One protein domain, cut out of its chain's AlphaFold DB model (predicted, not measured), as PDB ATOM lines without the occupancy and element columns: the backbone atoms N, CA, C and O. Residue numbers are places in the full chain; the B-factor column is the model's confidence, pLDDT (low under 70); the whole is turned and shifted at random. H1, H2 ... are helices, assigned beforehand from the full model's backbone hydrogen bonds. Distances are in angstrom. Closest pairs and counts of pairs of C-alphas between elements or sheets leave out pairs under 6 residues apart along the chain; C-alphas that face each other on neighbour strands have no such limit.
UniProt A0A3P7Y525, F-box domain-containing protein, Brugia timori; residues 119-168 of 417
ATOM      1  N   MET A 119     177.891 117.865 184.498       77.50
ATOM      2  CA  MET A 119     177.578 116.461 184.785       77.50
ATOM      3  C   MET A 119     176.496 116.279 185.866       77.50
ATOM      4  O   MET A 119     176.449 117.040 186.838       77.50
ATOM      5  N   PRO A 120     175.648 115.232 185.780       84.06
ATOM      6  CA  PRO A 120     174.656 114.932 186.809       84.06
ATOM      7  C   PRO A 120     175.287 114.780 188.198       84.06
ATOM      8  O   PRO A 120     176.342 114.166 188.355       84.06
ATOM      9  N   GLN A 121     174.601 115.269 189.234       82.50
ATOM     10  CA  GLN A 121     175.115 115.272 190.611       82.50
ATOM     11  C   GLN A 121     175.530 113.876 191.104       82.50
ATOM     12  O   GLN A 121     176.565 113.734 191.747       82.50
ATOM     13  N   LYS A 122     174.775 112.829 190.746       85.56
ATOM     14  CA  LYS A 122     175.101 111.433 191.095       85.56
ATOM     15  C   LYS A 122     176.451 110.975 190.527       85.56
ATOM     16  O   LYS A 122     177.137 110.179 191.159       85.56
ATOM     17  N   VAL A 123     176.822 111.461 189.340       84.50
ATOM     18  CA  VAL A 123     178.103 111.139 188.695       84.50
ATOM     19  C   VAL A 123     179.234 111.901 189.381       84.50
ATOM     20  O   VAL A 123     180.244 111.295 189.724       84.50
ATOM     21  N   LEU A 124     179.029 113.189 189.679       84.19
ATOM     22  CA  LEU A 124     179.995 114.005 190.422       84.19
ATOM     23  C   LEU A 124     180.313 113.424 191.805       84.19
ATOM     24  O   LEU A 124     181.480 113.345 192.170       84.19
ATOM     25  N   ILE A 125     179.303 112.946 192.541       85.06
ATOM     26  CA  ILE A 125     179.507 112.291 193.844       85.06
ATOM     27  C   ILE A 125     180.408 111.061 193.696       85.06
ATOM     28  O   ILE A 125     181.374 110.931 194.442       85.06
ATOM     29  N   LYS A 126     180.161 110.199 192.699       84.81
ATOM     30  CA  LYS A 126     181.025 109.036 192.442       84.81
ATOM     31  C   LYS A 126     182.456 109.448 192.103       84.81
ATOM     32  O   LYS A 126     183.388 108.833 192.605       84.81
ATOM     33  N   ILE A 127     182.640 110.484 191.282       85.19
ATOM     34  CA  ILE A 127     183.974 111.009 190.949       85.19
ATOM     35  C   ILE A 127     184.688 111.490 192.219       85.19
ATOM     36  O   ILE A 127     185.838 111.125 192.449       85.19
ATOM     37  N   PHE A 128     184.006 112.250 193.076       86.81
ATOM     38  CA  PHE A 128     184.572 112.719 194.343       86.81
ATOM     39  C   PHE A 128     184.905 111.563 195.294       86.81
ATOM     40  O   PHE A 128     185.973 111.569 195.900       86.81
ATOM     41  N   GLU A 129     184.058 110.533 195.366       84.44
ATOM     42  CA  GLU A 129     184.362 109.312 196.115       84.44
ATOM     43  C   GLU A 129     185.608 108.595 195.590       84.44
ATOM     44  O   GLU A 129     186.409 108.120 196.392       84.44
ATOM     45  N   PHE A 130     185.792 108.516 194.269       83.88
ATOM     46  CA  PHE A 130     186.989 107.915 193.678       83.88
ATOM     47  C   PHE A 130     188.253 108.696 194.040       83.88
ATOM     48  O   PHE A 130     189.243 108.085 194.434       83.88
ATOM     49  N   ILE A 131     188.206 110.030 193.978       83.00
ATOM     50  CA  ILE A 131     189.331 110.895 194.368       83.00
ATOM     51  C   ILE A 131     189.654 110.715 195.854       83.00
ATOM     52  O   ILE A 131     190.814 110.591 196.233       83.00
ATOM     53  N   ALA A 132     188.635 110.653 196.709       78.12
ATOM     54  CA  ALA A 132     188.830 110.485 198.143       78.12
ATOM     55  C   ALA A 132     189.285 109.071 198.551       78.12
ATOM     56  O   ALA A 132     189.923 108.925 199.591       78.12
ATOM     57  N   LYS A 133     188.997 108.038 197.748       77.56
ATOM     58  CA  LYS A 133     189.431 106.642 197.966       77.56
ATOM     59  C   LYS A 133     190.751 106.297 197.271       77.56
ATOM     60  O   LYS A 133     191.132 105.126 197.236       77.56
ATOM     61  N   GLU A 134     191.450 107.286 196.718       76.44
ATOM     62  CA  GLU A 134     192.766 107.079 196.120       76.44
ATOM     63  C   GLU A 134     193.712 106.427 197.146       76.44
ATOM     64  O   GLU A 134     193.849 106.919 198.274       76.44
ATOM     65  N   GLN A 135     194.316 105.292 196.768       66.19
ATOM     66  CA  GLN A 135     195.179 104.503 197.646       66.19
ATOM     67  C   GLN A 135     196.425 105.307 198.011       66.19
ATOM     68  O   GLN A 135     197.358 105.431 197.225       66.19
ATOM     69  N   ASN A 136     196.439 105.829 199.233       66.19
ATOM     70  CA  ASN A 136     197.530 106.622 199.772       66.19
ATOM     71  C   ASN A 136     197.899 106.122 201.173       66.19
ATOM     72  O   ASN A 136     197.060 105.609 201.910       66.19
ATOM     73  N   ASN A 137     199.153 106.341 201.580       63.59
ATOM     74  CA  ASN A 137     199.636 105.994 202.926       63.59
ATOM     75  C   ASN A 137     198.914 106.763 204.052       63.59
ATOM     76  O   ASN A 137     199.053 106.415 205.221       63.59
ATOM     77  N   ASN A 138     198.191 107.837 203.716       68.88
ATOM     78  CA  ASN A 138     197.381 108.608 204.650       68.88
ATOM     79  C   ASN A 138     196.029 108.954 203.993       68.88
ATOM     80  O   ASN A 138     196.026 109.716 203.020       68.88
ATOM     81  N   PRO A 139     194.898 108.448 204.522       67.88
ATOM     82  CA  PRO A 139     193.572 108.663 203.937       67.88
ATOM     83  C   PRO A 139     193.174 110.146 203.902       67.88
ATOM     84  O   PRO A 139     192.490 110.587 202.978       67.88
ATOM     85  N   ASN A 140     193.684 110.961 204.831       78.12
ATOM     86  CA  ASN A 140     193.370 112.390 204.895       78.12
ATOM     87  C   ASN A 140     193.933 113.192 203.706       78.12
ATOM     88  O   ASN A 140     193.441 114.281 203.430       78.12
ATOM     89  N   ILE A 141     194.934 112.674 202.980       79.06
ATOM     90  CA  ILE A 141     195.502 113.350 201.798       79.06
ATOM     91  C   ILE A 141     194.512 113.317 200.631       79.06
ATOM     92  O   ILE A 141     194.267 114.342 199.995       79.06
ATOM     93  N   SER A 142     193.926 112.152 200.368       79.44
ATOM     94  CA  SER A 142     192.942 111.951 199.301       79.44
ATOM     95  C   SER A 142     191.679 112.779 199.567       79.44
ATOM     96  O   SER A 142     191.187 113.494 198.694       79.44
ATOM     97  N   VAL A 143     191.214 112.773 200.822       82.31
ATOM     98  CA  VAL A 143     190.081 113.591 201.281       82.31
ATOM     99  C   VAL A 143     190.386 115.090 201.160       82.31
ATOM    100  O   VAL A 143     189.540 115.858 200.701       82.31
ATOM    101  N   TYR A 144     191.614 115.510 201.477       81.88
ATOM    102  CA  TYR A 144     192.048 116.894 201.280       81.88
ATOM    103  C   TYR A 144     192.002 117.307 199.810       81.88
ATOM    104  O   TYR A 144     191.451 118.356 199.477       81.88
ATOM    105  N   ASN A 145     192.524 116.473 198.910       81.06
ATOM    106  CA  ASN A 145     192.482 116.744 197.475       81.06
ATOM    107  C   ASN A 145     191.043 116.865 196.955       81.06
ATOM    108  O   ASN A 145     190.760 117.779 196.180       81.06
ATOM    109  N   MET A 146     190.128 116.018 197.438       84.94
ATOM    110  CA  MET A 146     188.700 116.126 197.134       84.94
ATOM    111  C   MET A 146     188.132 117.476 197.595       84.94
ATOM    112  O   MET A 146     187.538 118.196 196.795       84.94
ATOM    113  N   TYR A 147     188.337 117.878 198.853       83.50
ATOM    114  CA  TYR A 147     187.766 119.132 199.358       83.50
ATOM    115  C   TYR A 147     188.413 120.395 198.776       83.50
ATOM    116  O   TYR A 147     187.780 121.450 198.755       83.50
ATOM    117  N   ARG A 148     189.620 120.311 198.200       83.12
ATOM    118  CA  ARG A 148     190.186 121.416 197.407       83.12
ATOM    119  C   ARG A 148     189.371 121.736 196.156       83.12
ATOM    120  O   ARG A 148     189.434 122.873 195.691       83.12
ATOM    121  N   LEU A 149     188.580 120.790 195.647       83.19
ATOM    122  CA  LEU A 149     187.697 121.016 194.501       83.19
ATOM    123  C   LEU A 149     186.581 122.025 194.799       83.19
ATOM    124  O   LEU A 149     186.051 122.617 193.863       83.19
ATOM    125  N   LYS A 150     186.294 122.324 196.077       83.56
ATOM    126  CA  LYS A 150     185.418 123.447 196.462       83.56
ATOM    127  C   LYS A 150     185.884 124.786 195.878       83.56
ATOM    128  O   LYS A 150     185.070 125.668 195.638       83.56
ATOM    129  N   LEU A 151     187.192 124.944 195.656       82.12
ATOM    130  CA  LEU A 151     187.786 126.171 195.119       82.12
ATOM    131  C   LEU A 151     187.688 126.277 193.590       82.12
ATOM    132  O   LEU A 151     188.058 127.313 193.047       82.12
ATOM    133  N   VAL A 152     187.250 125.217 192.903       83.56
ATOM    134  CA  VAL A 152     187.204 125.167 191.434       83.56
ATOM    135  C   VAL A 152     185.960 125.881 190.913       83.56
ATOM    136  O   VAL A 152     186.090 126.816 190.132       83.56
ATOM    137  N   CYS A 153     184.766 125.499 191.379       81.81
ATOM    138  CA  CYS A 153     183.516 126.138 190.965       81.81
ATOM    139  C   CYS A 153     182.438 126.092 192.061       81.81
ATOM    140  O   CYS A 153     182.465 125.246 192.959       81.81
ATOM    141  N   ARG A 154     181.451 127.001 191.974       84.44
ATOM    142  CA  ARG A 154     180.339 127.077 192.945       84.44
ATOM    143  C   ARG A 154     179.550 125.774 193.011       84.44
ATOM    144  O   ARG A 154     179.277 125.290 194.101       84.44
ATOM    145  N   ARG A 155     179.275 125.156 191.857       82.94
ATOM    146  CA  ARG A 155     178.543 123.887 191.794       82.94
ATOM    147  C   ARG A 155     179.270 122.770 192.543       82.94
ATOM    148  O   ARG A 155     178.627 121.982 193.226       82.94
ATOM    149  N   PHE A 156     180.599 122.693 192.447       84.44
ATOM    150  CA  PHE A 156     181.372 121.704 193.202       84.44
ATOM    151  C   PHE A 156     181.296 121.966 194.698       84.44
ATOM    152  O   PHE A 156     181.103 121.020 195.458       84.44
ATOM    153  N   ASN A 157     181.377 123.229 195.118       85.19
ATOM    154  CA  ASN A 157     181.176 123.589 196.515       85.19
ATOM    155  C   ASN A 157     179.792 123.143 197.017       85.19
ATOM    156  O   ASN A 157     179.711 122.426 198.007       85.19
ATOM    157  N   ASP A 158     178.724 123.463 196.285       84.81
ATOM    158  CA  ASP A 158     177.355 123.105 196.670       84.81
ATOM    159  C   ASP A 158     177.156 121.585 196.735       84.81
ATOM    160  O   ASP A 158     176.528 121.063 197.657       84.81
ATOM    161  N   VAL A 159     177.711 120.835 195.778       84.56
ATOM    162  CA  VAL A 159     177.622 119.369 195.782       84.56
ATOM    163  C   VAL A 159     178.405 118.778 196.955       84.56
ATOM    164  O   VAL A 159     177.882 117.885 197.623       84.56
ATOM    165  N   LEU A 160     179.613 119.273 197.235       84.38
ATOM    166  CA  LEU A 160     180.450 118.795 198.340       84.38
ATOM    167  C   LEU A 160     179.845 119.134 199.711       84.38
ATOM    168  O   LEU A 160     179.853 118.279 200.591       84.38
ATOM    169  N   GLU A 161     179.287 120.336 199.894       82.75
ATOM    170  CA  GLU A 161     178.640 120.781 201.140       82.75
ATOM    171  C   GLU A 161     177.324 120.039 201.419       82.75
ATOM    172  O   GLU A 161     177.081 119.580 202.539       82.75
ATOM    173  N   ASN A 162     176.488 119.843 200.395       84.38
ATOM    174  CA  ASN A 162     175.197 119.170 200.563       84.38
ATOM    175  C   ASN A 162     175.333 117.651 200.755       84.38
ATOM    176  O   ASN A 162     174.458 117.023 201.347       84.38
ATOM    177  N   ASN A 163     176.431 117.043 200.285       82.00
ATOM    178  CA  ASN A 163     176.649 115.591 200.342       82.00
ATOM    179  C   ASN A 163     177.711 115.165 201.367       82.00
ATOM    180  O   ASN A 163     178.196 114.036 201.323       82.00
ATOM    181  N   THR A 164     178.031 116.016 202.342       75.38
ATOM    182  CA  THR A 164     179.009 115.729 203.414       75.38
ATOM    183  C   THR A 164     178.717 114.475 204.237       75.38
ATOM    184  O   THR A 164     179.620 113.922 204.857       75.38
ATOM    185  N   LYS A 165     177.462 114.017 204.299       77.62
ATOM    186  CA  LYS A 165     177.076 112.763 204.973       77.62
ATOM    187  C   LYS A 165     177.391 111.508 204.157       77.62
ATOM    188  O   LYS A 165     177.569 110.452 204.746       77.62
ATOM    189  N   VAL A 166     177.431 111.627 202.833       79.88
ATOM    190  CA  VAL A 166     177.664 110.510 201.904       79.88
ATOM    191  C   VAL A 166     179.142 110.428 201.523       79.88
ATOM    192  O   VAL A 166     179.684 109.342 201.345       79.88
ATOM    193  N   LEU A 167     179.801 111.584 201.413       81.31
ATOM    194  CA  LEU A 167     181.196 111.686 201.011       81.31
ATOM    195  C   LEU A 167     182.168 111.347 202.153       81.31
ATOM    196  O   LEU A 167     181.847 111.561 203.326       81.31
ATOM    197  N   PRO A 168     183.388 110.883 201.822       78.81
ATOM    198  CA  PRO A 168     184.432 110.644 202.808       78.81
ATOM    199  C   PRO A 168     184.802 111.908 203.593       78.81
ATOM    200  O   PRO A 168     184.809 113.030 203.077       78.81
TER     201      PRO A 168
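Overview. This is residues 119 to 168 of the 417 residues of the protein "F-box domain-containing protein" of Brugia timori (UniProt A0A3P7Y525). Three helices make a triangle: H2 and H1 form a helical hairpin opened as a V, and the short H3 closes its wide end. The 50 printed residues hold three named helices in the order H1, H2, H3, and no named strand: all helix. The whole is compact, with a radius of gyration of the C-alphas of 10.3 A, but elongated, spanning 30 by 19 by 18 A.

Arrangement. H2, residues 139 to 151, touches H1, residues 121 to 132, of which 128 to 132 alone take part; the closest C-alphas, Ala 132 and Ser 142, are 4.5 A apart. This hairpin runs opposite ways at a steep tilt of 43 degrees. With residues 147 to 151 alone, H2 touches H3, residues 154 to 162, opposite ways at a steep tilt of 47 degrees; the closest C-alphas, Lys 150 and Asn 157, are 4.2 A apart. With residues 121 to 125 alone, H1 touches H3, about perpendicular at 79 degrees; the closest C-alphas, Gln 121 and Val 159, are 7.1 A apart. Every O i to N i+4 pair is within hydrogen-bond range in H1 and H3, and 6 of 9 in H2.

Along the chain. H2 is 20.4 A long, H1 16.4 A and H3 12.1 A. C-alpha 121 is at (175.115, 115.272, 190.611) and C-alpha 162 at (175.197, 119.170, 200.563).

Size, cuts and confidence. The printed part has no cut and no long link. Residues 135 to 139 are under pLDDT 70.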